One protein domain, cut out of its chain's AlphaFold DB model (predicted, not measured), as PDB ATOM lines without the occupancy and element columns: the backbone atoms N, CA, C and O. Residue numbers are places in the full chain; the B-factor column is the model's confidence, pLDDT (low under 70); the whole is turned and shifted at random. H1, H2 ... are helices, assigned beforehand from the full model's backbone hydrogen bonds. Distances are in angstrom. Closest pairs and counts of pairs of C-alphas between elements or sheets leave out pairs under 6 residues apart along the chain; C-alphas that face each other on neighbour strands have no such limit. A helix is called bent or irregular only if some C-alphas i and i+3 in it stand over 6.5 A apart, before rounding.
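AT A GLANCE: This is residues 77 to 160 of the 330 residues of the protein "ATP-dependent DNA helicase sgs1" of Coniochaeta pulveracea (UniProt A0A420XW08). Two long helices, H1 and H4, run side by side in opposite ways and make the length of the domain, while the short helices H2 and H3 lie together with their links over one side of this pair. H2 packs on H1 at a slant, H3 packs on the early part of H4, and H4 turns sharply near residue 141, its first residues pointing toward the side where H2 and H3 lie. The printed part has 84 residues with four named helices, in the order H1, H2, H3, H4, and no named strand; the class is all helix. It is compact, with a radius of gyration of the C-alphas of 12.3 A, and elongated in outline, spanning 41 by 22 by 18 A.

IN THESE COORDINATES: H1 is residues 77 to 99, 33.6 A from its first C-alpha at (95.387, 67.778, 101.923) to its last at (96.618, 76.384, 69.470). It has a kink of 30 degrees near residue 84 and is only just irregular, with C-alphas 80 and 83 6.6 A apart. H2 is residues 109 to 117, 12.3 A long, and H3 is residues 123 to 126, 4.9 A long. H4 is residues 134 to 159, 31.9 A long, and ends with C-alpha 159 at (99.141, 60.662, 102.234). It is irregular, with C-alphas 139 and 142 7.5 A apart, and has a kink of 74 degrees near residue 141.

HOW THE PARTS SIT: H1 and H4 touch at a shallow tilt of 32 degrees, opposite ways; their closest C-alphas, those of His 78 and Tyr 155, are 6.8 A apart. H1 and H2 touch at a steep tilt of 47 degrees, opposite ways, with the C-alphas of Val 86 and Arg 113 closest at 6.2 A. H2 and H4 are close but not clearly touching, at a steep tilt of 47 degrees, the same way; the C-alphas of Ile 116 and Val 148 are closest at 6.0 A. H4 touches H3 with residues 137 to 145 alone, and the C-alphas of Pro 123 and Gly 141 are closest at 5.5 A. H2 and H3 are close but not clearly touching, with the C-alphas of Met 115 and Met 126 closest at 6.4 A. H1 and H3 are apart. In H2 every O i to N i+4 pair is within hydrogen-bond range, in H1 17 of 19 and in H4 19 of 22; H3 is too short for such a pair.

THE WHOLE: The two C-alphas farthest apart are those of Arg 103 and Gly 160, at 42.1 A, while the first and last printed C-alphas are 11.8 A apart. The printed part has no cut. The link from H2 to H3 is tight, and those from H1 to H2 and from H3 to H4 are short. The mean pLDDT of the printed part is 93.5, and no printed residue is under 70.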
ATOM      1  N   ILE A  77      94.265  67.762 102.881       88.56
ATOM      2  CA  ILE A  77      95.387  67.778 101.923       88.56
ATOM      3  C   ILE A  77      94.880  67.932 100.483       88.56
ATOM      4  O   ILE A  77      95.491  68.605  99.661       88.56
ATOM      5  N   HIS A  78      93.737  67.328 100.158       90.69
ATOM      6  CA  HIS A  78      93.123  67.467  98.840       90.69
ATOM      7  C   HIS A  78      92.628  68.900  98.607       90.69
ATOM      8  O   HIS A  78      92.814  69.415  97.510       90.69
ATOM      9  N   LEU A  79      92.078  69.569  99.627       90.62
ATOM     10  CA  LEU A  79      91.648  70.971  99.528       90.62
ATOM     11  C   LEU A  79      92.788  71.920  99.157       90.62
ATOM     12  O   LEU A  79      92.571  72.808  98.334       90.62
ATOM     13  N   ASP A  80      93.984  71.705  99.702       90.62
ATOM     14  CA  ASP A  80      95.153  72.543  99.415       90.62
ATOM     15  C   ASP A  80      95.678  72.346  97.984       90.62
ATOM     16  O   ASP A  80      96.190  73.275  97.361       90.62
ATOM     17  N   ILE A  81      95.496  71.147  97.426       92.94
ATOM     18  CA  ILE A  81      95.933  70.799  96.069       92.94
ATOM     19  C   ILE A  81      95.009  71.378  94.991       92.94
ATOM     20  O   ILE A  81      95.461  71.740  93.903       92.94
ATOM     21  N   ILE A  82      93.705  71.437  95.262       93.25
ATOM     22  CA  ILE A  82      92.690  71.868  94.293       93.25
ATOM     23  C   ILE A  82      92.985  73.240  93.659       93.25
ATOM     24  O   ILE A  82      92.912  73.306  92.430       93.25
ATOM     25  N   PRO A  83      93.306  74.322  94.399       93.38
ATOM     26  CA  PRO A  83      93.585  75.618  93.780       93.38
ATOM     27  C   PRO A  83      94.800  75.562  92.849       93.38
ATOM     28  O   PRO A  83      94.711  76.037  91.722       93.38
ATOM     29  N   GLN A  84      95.882  74.897  93.267       95.00
ATOM     30  CA  GLN A  84      97.085  74.755  92.443       95.00
ATOM     31  C   GLN A  84      96.790  73.995  91.140       95.00
ATOM     32  O   GLN A  84      97.189  74.418  90.056       95.00
ATOM     33  N   PHE A  85      96.021  72.907  91.232       96.19
ATOM     34  CA  PHE A  85      95.577  72.168  90.056       96.19
ATOM     35  C   PHE A  85      94.718  73.029  89.122       96.19
ATOM     36  O   PHE A  85      94.869  72.947  87.905       96.19
ATOM     37  N   VAL A  86      93.787  73.821  89.667       95.56
ATOM     38  CA  VAL A  86      92.894  74.662  88.857       95.56
ATOM     39  C   VAL A  86      93.698  75.696  88.073       95.56
ATOM     40  O   VAL A  86      93.439  75.854  86.882       95.56
ATOM     41  N   ASP A  87      94.695  76.328  88.690       96.31
ATOM     42  CA  ASP A  87      95.559  77.306  88.023       96.31
ATOM     43  C   ASP A  87      96.341  76.673  86.859       96.31
ATOM     44  O   ASP A  87      96.327  77.186  85.736       96.31
ATOM     45  N   GLU A  88      96.957  75.507  87.080       96.56
ATOM     46  CA  GLU A  88      97.694  74.795  86.027       96.56
ATOM     47  C   GLU A  88      96.775  74.276  84.913       96.56
ATOM     48  O   GLU A  88      97.093  74.373  83.724       96.56
ATOM     49  N   ALA A  89      95.598  73.764  85.270       96.25
ATOM     50  CA  ALA A  89      94.608  73.296  84.311       96.25
ATOM     51  C   ALA A  89      94.023  74.442  83.473       96.25
ATOM     52  O   ALA A  89      93.720  74.242  82.295       96.25
ATOM     53  N   LEU A  90      93.864  75.636  84.051       95.50
ATOM     54  CA  LEU A  90      93.471  76.835  83.314       95.50
ATOM     55  C   LEU A  90      94.564  77.259  82.333       95.50
ATOM     56  O   LEU A  90      94.231  77.555  81.188       95.50
ATOM     57  N   GLY A  91      95.841  77.195  82.723       95.44
ATOM     58  CA  GLY A  91      96.967  77.398  81.804       95.44
ATOM     59  C   GLY A  91      96.914  76.441  80.609       95.44
ATOM     60  O   GLY A  91      96.909  76.875  79.457       95.44
ATOM     61  N   LEU A  92      96.719  75.146  80.869       95.25
ATOM     62  CA  LEU A  92      96.559  74.139  79.815       95.25
ATOM     63  C   LEU A  92      95.326  74.415  78.932       95.25
ATOM     64  O   LEU A  92      95.369  74.254  77.712       95.25
ATOM     65  N   ALA A  93      94.217  74.868  79.522       94.25
ATOM     66  CA  ALA A  93      93.021  75.250  78.773       94.25
ATOM     67  C   ALA A  93      93.245  76.497  77.899       94.25
ATOM     68  O   ALA A  93      92.662  76.596  76.814       94.25
ATOM     69  N   GLU A  94      94.057  77.450  78.360       94.94
ATOM     70  CA  GLU A  94      94.463  78.629  77.595       94.94
ATOM     71  C   GLU A  94      95.358  78.265  76.418       94.94
ATOM     72  O   GLU A  94      95.154  78.799  75.329       94.94
ATOM     73  N   ASP A  95      96.301  77.350  76.606       95.25
ATOM     74  CA  ASP A  95      97.212  76.929  75.544       95.25
ATOM     75  C   ASP A  95      96.460  76.189  74.438       95.25
ATOM     76  O   ASP A  95      96.501  76.608  73.284       95.25
ATOM     77  N   ILE A  96      95.584  75.242  74.792       94.19
ATOM     78  CA  ILE A  96      94.693  74.587  73.816       94.19
ATOM     79  C   ILE A  96      93.811  75.611  73.091       94.19
ATOM     80  O   ILE A  96      93.540  75.501  71.892       94.19
ATOM     81  N   LYS A  97      93.334  76.636  73.802       94.31
ATOM     82  CA  LYS A  97      92.539  77.700  73.188       94.31
ATOM     83  C   LYS A  97      93.360  78.495  72.166       94.31
ATOM     84  O   LYS A  97      92.793  78.848  71.128       94.31
ATOM     85  N   LYS A  98      94.637  78.786  72.439       94.50
ATOM     86  CA  LYS A  98      95.550  79.466  71.503       94.50
ATOM     87  C   LYS A  98      95.823  78.579  70.288       94.50
ATOM     88  O   LYS A  98      95.573  79.019  69.169       94.50
ATOM     89  N   ASP A  99      96.206  77.327  70.515       94.56
ATOM     90  CA  ASP A  99      96.618  76.384  69.470       94.56
ATOM     91  C   ASP A  99      95.483  76.065  68.493       94.56
ATOM     92  O   ASP A  99      95.658  76.060  67.274       94.56
ATOM     93  N   HIS A 100      94.269  75.879  69.016       92.06
ATOM     94  CA  HIS A 100      93.079  75.597  68.212       92.06
ATOM     95  C   HIS A 100      92.266  76.857  67.865       92.06
ATOM     96  O   HIS A 100      91.160  76.757  67.325       92.06
ATOM     97  N   ASN A 101      92.800  78.045  68.179       92.38
ATOM     98  CA  ASN A 101      92.220  79.363  67.912       92.38
ATOM     99  C   ASN A 101      90.734  79.480  68.329       92.38
ATOM    100  O   ASN A 101      89.877  80.013  67.610       92.38
ATOM    101  N   LEU A 102      90.413  78.940  69.508       92.25
ATOM    102  CA  LEU A 102      89.059  78.873  70.050       92.25
ATOM    103  C   LEU A 102      88.665  80.204  70.707       92.25
ATOM    104  O   LEU A 102      89.430  80.843  71.426       92.25
ATOM    105  N   ARG A 103      87.409  80.628  70.523       91.00
ATOM    106  CA  ARG A 103      86.890  81.855  71.168       91.00
ATOM    107  C   ARG A 103      86.537  81.659  72.641       91.00
ATOM    108  O   ARG A 103      86.462  82.632  73.386       91.00
ATOM    109  N   LYS A 104      86.263  80.421  73.042       89.69
ATOM    110  CA  LYS A 104      85.824  80.046  74.389       89.69
ATOM    111  C   LYS A 104      86.710  78.928  74.913       89.69
ATOM    112  O   LYS A 104      87.213  78.131  74.126       89.69
ATOM    113  N   PHE A 105      86.847  78.875  76.231       89.81
ATOM    114  CA  PHE A 105      87.467  77.746  76.906       89.81
ATOM    115  C   PHE A 105      86.690  76.454  76.647       89.81
ATOM    116  O   PHE A 105      85.460  76.463  76.554       89.81
ATOM    117  N   ILE A 106      87.432  75.356  76.526       91.69
ATOM    118  CA  ILE A 106      86.897  74.007  76.300       91.69
ATOM    119  C   ILE A 106      86.150  73.457  77.518       91.69
ATOM    120  O   ILE A 106      85.146  72.760  77.349       91.69
ATOM    121  N   PHE A 107      86.617  73.819  78.715       94.44
ATOM    122  CA  PHE A 107      86.040  73.480  80.010       94.44
ATOM    123  C   PHE A 107      85.937  74.743  80.862       94.44
ATOM    124  O   PHE A 107      86.773  75.640  80.760       94.44
ATOM    125  N   THR A 108      84.895  74.833  81.682       93.62
ATOM    126  CA  THR A 108      84.771  75.916  82.663       93.62
ATOM    127  C   THR A 108      85.610  75.610  83.900       93.62
ATOM    128  O   THR A 108      85.861  74.445  84.206       93.62
ATOM    129  N   GLU A 109      85.991  76.637  84.659       93.00
ATOM    130  CA  GLU A 109      86.716  76.461  85.925       93.00
ATOM    131  C   GLU A 109      85.984  75.497  86.873       93.00
ATOM    132  O   GLU A 109      86.587  74.593  87.438       93.00
ATOM    133  N   GLN A 110      84.654  75.609  86.966       92.31
ATOM    134  CA  GLN A 110      83.836  74.699  87.769       92.31
ATOM    135  C   GLN A 110      83.954  73.236  87.307       92.31
ATOM    136  O   GLN A 110      83.989  72.324  88.128       92.31
ATOM    137  N   GLN A 111      84.014  72.988  85.994       93.44
ATOM    138  CA  GLN A 111      84.192  71.636  85.460       93.44
ATOM    139  C   GLN A 111      85.590  71.103  85.753       93.44
ATOM    140  O   GLN A 111      85.716  69.946  86.136       93.44
ATOM    141  N   ILE A 112      86.617  71.941  85.597       95.06
ATOM    142  CA  ILE A 112      88.007  71.615  85.934       95.06
ATOM    143  C   ILE A 112      88.108  71.250  87.417       95.06
ATOM    144  O   ILE A 112      88.653  70.209  87.771       95.06
ATOM    145  N   ARG A 113      87.495  72.046  88.292       93.69
ATOM    146  CA  ARG A 113      87.453  71.766  89.725       93.69
ATOM    147  C   ARG A 113      86.761  70.435  90.032       93.69
ATOM    148  O   ARG A 113      87.259  69.650  90.832       93.69
ATOM    149  N   GLU A 114      85.667  70.114  89.343       92.81
ATOM    150  CA  GLU A 114      85.012  68.807  89.492       92.81
ATOM    151  C   GLU A 114      85.930  67.633  89.105       92.81
ATOM    152  O   GLU A 114      85.856  66.565  89.717       92.81
ATOM    153  N   MET A 115      86.789  67.811  88.093       94.75
ATOM    154  CA  MET A 115      87.715  66.766  87.640       94.75
ATOM    155  C   MET A 115      88.676  66.350  88.753       94.75
ATOM    156  O   MET A 115      88.888  65.151  88.962       94.75
ATOM    157  N   ILE A 116      89.227  67.325  89.481       94.56
ATOM    158  CA  ILE A 116      90.163  67.062  90.578       94.56
ATOM    159  C   ILE A 116      89.450  66.572  91.837       94.56
ATOM    160  O   ILE A 116      89.940  65.648  92.477       94.56
ATOM    161  N   ILE A 117      88.256  67.092  92.149       92.75
ATOM    162  CA  ILE A 117      87.448  66.618  93.285       92.75
ATOM    163  C   ILE A 117      87.109  65.128  93.128       92.75
ATOM    164  O   ILE A 117      87.182  64.363  94.085       92.75
ATOM    165  N   ARG A 118      86.750  64.692  91.914       91.81
ATOM    166  CA  ARG A 118      86.349  63.300  91.635       91.81
ATOM    167  C   ARG A 118      87.490  62.397  91.169       91.81
ATOM    168  O   ARG A 118      87.219  61.261  90.772       91.81
ATOM    169  N   TRP A 119      88.726  62.893  91.146       93.62
ATOM    170  CA  TRP A 119      89.891  62.176  90.622       93.62
ATOM    171  C   TRP A 119      89.620  61.513  89.262       93.62
ATOM    172  O   TRP A 119      89.762  60.296  89.072       93.62
ATOM    173  N   THR A 120      89.185  62.307  88.281       94.69
ATOM    174  CA  THR A 120      88.888  61.823  86.927       94.69
ATOM    175  C   THR A 120      90.165  61.557  86.121       94.69
ATOM    176  O   THR A 120      90.417  62.189  85.102       94.69
ATOM    177  N   THR A 121      90.963  60.578  86.552       94.62
ATOM    178  CA  THR A 121      92.265  60.196  85.965       94.62
ATOM    179  C   THR A 121      92.193  59.601  84.557       94.62
ATOM    180  O   THR A 121      93.219  59.294  83.959       94.62
ATOM    181  N   THR A 122      90.990  59.392  84.022       95.69
ATOM    182  CA  THR A 122      90.776  58.861  82.672       95.69
ATOM    183  C   THR A 122      89.726  59.698  81.944       95.69
ATOM    184  O   THR A 122      88.770  60.159  82.585       95.69
ATOM    185  N   PRO A 123      89.814  59.830  80.608       94.62
ATOM    186  CA  PRO A 123      88.807  60.545  79.823       94.62
ATOM    187  C   PRO A 123      87.396  59.970  80.018       94.62
ATOM    188  O   PRO A 123      86.421  60.708  80.141       94.62
ATOM    189  N   ALA A 124      87.278  58.647  80.165       94.38
ATOM    190  CA  ALA A 124      86.005  57.981  80.442       94.38
ATOM    191  C   ALA A 124      85.356  58.444  81.761       94.38
ATOM    192  O   ALA A 124      84.133  58.589  81.829       94.38
ATOM    193  N   LYS A 125      86.158  58.708  82.805       94.19
ATOM    194  CA  LYS A 125      85.670  59.298  84.062       94.19
ATOM    195  C   LYS A 125      85.329  60.777  83.888       94.19
ATOM    196  O   LYS A 125      84.306  61.208  84.412       94.19
ATOM    197  N   MET A 126      86.121  61.528  83.121       94.88
ATOM    198  CA  MET A 126      85.847  62.943  82.839       94.88
ATOM    199  C   MET A 126      84.495  63.145  82.156       94.88
ATOM    200  O   MET A 126      83.768  64.057  82.530       94.88
ATOM    201  N   ARG A 127      84.087  62.259  81.237       95.12
ATOM    202  CA  ARG A 127      82.757  62.317  80.592       95.12
ATOM    203  C   ARG A 127      81.581  62.262  81.578       95.12
ATOM    204  O   ARG A 127      80.474  62.648  81.220       95.12
ATOM    205  N   ARG A 128      81.794  61.768  82.804       94.12
ATOM    206  CA  ARG A 128      80.764  61.686  83.856       94.12
ATOM    207  C   ARG A 128      80.603  62.994  84.638       94.12
ATOM    208  O   ARG A 128      79.712  63.079  85.483       94.12
ATOM    209  N   VAL A 129      81.457  63.991  84.395       92.12
ATOM    210  CA  VAL A 129      81.365  65.312  85.027       92.12
ATOM    211  C   VAL A 129      80.099  66.029  84.535       92.12
ATOM    212  O   VAL A 129      79.882  66.138  83.327       92.12
ATOM    213  N   PRO A 130      79.237  66.538  85.435       90.50
ATOM    214  CA  PRO A 130      78.001  67.199  85.030       90.50
ATOM    215  C   PRO A 130      78.249  68.433  84.153       90.50
ATOM    216  O   PRO A 130      79.035  69.312  84.505       90.50
ATOM    217  N   GLY A 131      77.527  68.522  83.033       89.12
ATOM    218  CA  GLY A 131      77.581  69.666  82.118       89.12
ATOM    219  C   GLY A 131      78.808  69.704  81.205       89.12
ATOM    220  O   GLY A 131      78.950  70.662  80.449       89.12
ATOM    221  N   ILE A 132      79.682  68.694  81.259       92.94
ATOM    222  CA  ILE A 132      80.838  68.601  80.370       92.94
ATOM    223  C   ILE A 132      80.414  68.172  78.960       92.94
ATOM    224  O   ILE A 132      79.525  67.335  78.786       92.94
ATOM    225  N   SER A 133      81.058  68.731  77.936       93.88
ATOM    226  CA  SER A 133      80.879  68.268  76.557       93.88
ATOM    227  C   SER A 133      81.718  67.015  76.325       93.88
ATOM    228  O   SER A 133      82.945  67.079  76.406       93.88
ATOM    229  N   THR A 134      81.084  65.886  76.005       95.06
ATOM    230  CA  THR A 134      81.799  64.628  75.726       95.06
ATOM    231  C   THR A 134      82.727  64.753  74.520       95.06
ATOM    232  O   THR A 134      83.818  64.204  74.543       95.06
ATOM    233  N   GLU A 135      82.348  65.541  73.510       94.19
ATOM    234  CA  GLU A 135      83.187  65.790  72.331       94.19
ATOM    235  C   GLU A 135      84.491  66.519  72.696       94.19
ATOM    236  O   GLU A 135      85.560  66.185  72.187       94.19
ATOM    237  N   ASN A 136      84.424  67.485  73.620       93.50
ATOM    238  CA  ASN A 136      85.612  68.203  74.086       93.50
ATOM    239  C   ASN A 136      86.515  67.294  74.929       93.50
ATOM    240  O   ASN A 136      87.735  67.404  74.852       93.50
ATOM    241  N   VAL A 137      85.926  66.385  75.716       95.75
ATOM    242  CA  VAL A 137      86.678  65.383  76.492       95.75
ATOM    243  C   VAL A 137      87.406  64.407  75.572       95.75
ATOM    244  O   VAL A 137      88.523  64.008  75.883       95.75
ATOM    245  N   ASP A 138      86.828  64.067  74.428       95.44
ATOM    246  CA  ASP A 138      87.436  63.106  73.504       95.44
ATOM    247  C   ASP A 138      88.628  63.694  72.764       95.44
ATOM    248  O   ASP A 138      89.625  63.011  72.559       95.44
ATOM    249  N   LYS A 139      88.544  64.980  72.417       94.44
ATOM    250  CA  LYS A 139      89.614  65.698  71.719       94.44
ATOM    251  C   LYS A 139      90.724  66.159  72.660       94.44
ATOM    252  O   LYS A 139      91.895  66.049  72.325       94.44
ATOM    253  N   TYR A 140      90.359  66.683  73.830       94.81
ATOM    254  CA  TYR A 140      91.286  67.417  74.700       94.81
ATOM    255  C   TYR A 140      91.419  66.818  76.101       94.81
ATOM    256  O   TYR A 140      92.318  67.184  76.853       94.81
ATOM    257  N   GLY A 141      90.547  65.882  76.482       93.38
ATOM    258  CA  GLY A 141      90.507  65.331  77.836       93.38
ATOM    259  C   GLY A 141      91.718  64.475  78.202       93.38
ATOM    260  O   GLY A 141      91.990  64.322  79.387       93.38
ATOM    261  N   ALA A 142      92.481  63.959  77.233       95.38
ATOM    262  CA  ALA A 142      93.708  63.209  77.512       95.38
ATOM    263  C   ALA A 142      94.746  64.051  78.279       95.38
ATOM    264  O   ALA A 142      95.333  63.564  79.246       95.38
ATOM    265  N   GLY A 143      94.919  65.328  77.911       94.31
ATOM    266  CA  GLY A 143      95.833  66.248  78.600       94.31
ATOM    267  C   GLY A 143      95.412  66.509  80.048       94.31
ATOM    268  O   GLY A 143      96.201  66.327  80.973       94.31
ATOM    269  N   PHE A 144      94.133  66.823  80.265       95.88
ATOM    270  CA  PHE A 144      93.591  67.029  81.615       95.88
ATOM    271  C   PHE A 144      93.629  65.752  82.460       95.88
ATOM    272  O   PHE A 144      93.960  65.815  83.638       95.88
ATOM    273  N   ALA A 145      93.345  64.583  81.879       96.00
ATOM    274  CA  ALA A 145      93.415  63.309  82.592       96.00
ATOM    275  C   ALA A 145      94.840  63.004  83.084       96.00
ATOM    276  O   ALA A 145      95.010  62.529  84.210       96.00
ATOM    277  N   ARG A 146      95.864  63.321  82.274       96.38
ATOM    278  CA  ARG A 146      97.277  63.229  82.679       96.38
ATOM    279  C   ARG A 146      97.585  64.169  83.840       96.38
ATOM    280  O   ARG A 146      98.180  63.721  84.817       96.38
ATOM    281  N   LEU A 147      97.123  65.417  83.770       96.44
ATOM    282  CA  LEU A 147      97.315  66.393  84.843       96.44
ATOM    283  C   LEU A 147      96.652  65.929  86.149       96.44
ATOM    284  O   LEU A 147      97.295  65.877  87.192       96.44
ATOM    285  N   VAL A 148      95.399  65.468  86.089       96.38
ATOM    286  CA  VAL A 148      94.696  64.910  87.259       96.38
ATOM    287  C   VAL A 148      95.448  63.706  87.833       96.38
ATOM    288  O   VAL A 148      95.537  63.564  89.049       96.38
ATOM    289  N   LYS A 149      96.016  62.837  86.987       96.00
ATOM    290  CA  LYS A 149      96.807  61.678  87.433       96.00
ATOM    291  C   LYS A 149      98.091  62.095  88.160       96.00
ATOM    292  O   LYS A 149      98.419  61.485  89.176       96.00
ATOM    293  N   GLN A 150      98.788  63.121  87.675       95.31
ATOM    294  CA  GLN A 150      99.978  63.670  88.331       95.31
ATOM    295  C   GLN A 150      99.637  64.176  89.737       95.31
ATOM    296  O   GLN A 150     100.253  63.758  90.713       95.31
ATOM    297  N   TYR A 151      98.588  64.987  89.851       95.19
ATOM    298  CA  TYR A 151      98.130  65.512  91.135       95.19
ATOM    299  C   TYR A 151      97.587  64.441  92.080       95.19
ATOM    300  O   TYR A 151      97.776  64.533  93.289       95.19
ATOM    301  N   HIS A 152      96.954  63.398  91.543       94.19
ATOM    302  CA  HIS A 152      96.522  62.249  92.336       94.19
ATOM    303  C   HIS A 152      97.713  61.472  92.899       94.19
ATOM    304  O   HIS A 152      97.677  61.050  94.048       94.19
ATOM    305  N   THR A 153      98.783  61.325  92.114       93.56
ATOM    306  CA  THR A 153     100.024  60.678  92.569       93.56
ATOM    307  C   THR A 153     100.675  61.507  93.675       93.56
ATOM    308  O   THR A 153     100.962  60.975  94.739       93.56
ATOM    309  N   MET A 154     100.788  62.827  93.490       92.19
ATOM    310  CA  MET A 154     101.306  63.744  94.514       92.19
ATOM    311  C   MET A 154     100.470  63.711  95.805       92.19
ATOM    312  O   MET A 154     101.013  63.701  96.907       92.19
ATOM    313  N   TYR A 155      99.139  63.648  95.688       93.12
ATOM    314  CA  TYR A 155      98.244  63.464  96.832       93.12
ATOM    315  C   TYR A 155      98.518  62.142  97.564       93.12
ATOM    316  O   TYR A 155      98.636  62.132  98.786       93.12
ATOM    317  N   GLN A 156      98.661  61.039  96.826       92.06
ATOM    318  CA  GLN A 156      98.956  59.721  97.394       92.06
ATOM    319  C   GLN A 156     100.331  59.662  98.075       92.06
ATOM    320  O   GLN A 156     100.460  59.030  99.124       92.06
ATOM    321  N   GLU A 157     101.336  60.343  97.517       90.31
ATOM    322  CA  GLU A 157     102.665  60.495  98.119       90.31
ATOM    323  C   GLU A 157     102.594  61.271  99.442       90.31
ATOM    324  O   GLU A 157     103.153  60.826 100.443       90.31
ATOM    325  N   MET A 158     101.852  62.384  99.486       87.62
ATOM    326  CA  MET A 158     101.651  63.160 100.720       87.62
ATOM    327  C   MET A 158     100.838  62.406 101.779       87.62
ATOM    328  O   MET A 158     101.059  62.593 102.972       87.62
ATOM    329  N   MET A 159      99.917  61.539 101.352       87.12
ATOM    330  CA  MET A 159      99.141  60.662 102.234       87.12
ATOM    331  C   MET A 159      99.920  59.419 102.695       87.12
ATOM    332  O   MET A 159      99.459  58.713 103.590       87.12
ATOM    333  N   GLY A 160     101.092  59.136 102.109       81.88
ATOM    334  CA  GLY A 160     101.901  57.954 102.423       81.88
ATOM    335  C   GLY A 160     101.277  56.626 101.977       81.88
ATOM    336  O   GLY A 160     101.659  55.571 102.479       81.88
TER     337      GLY A 160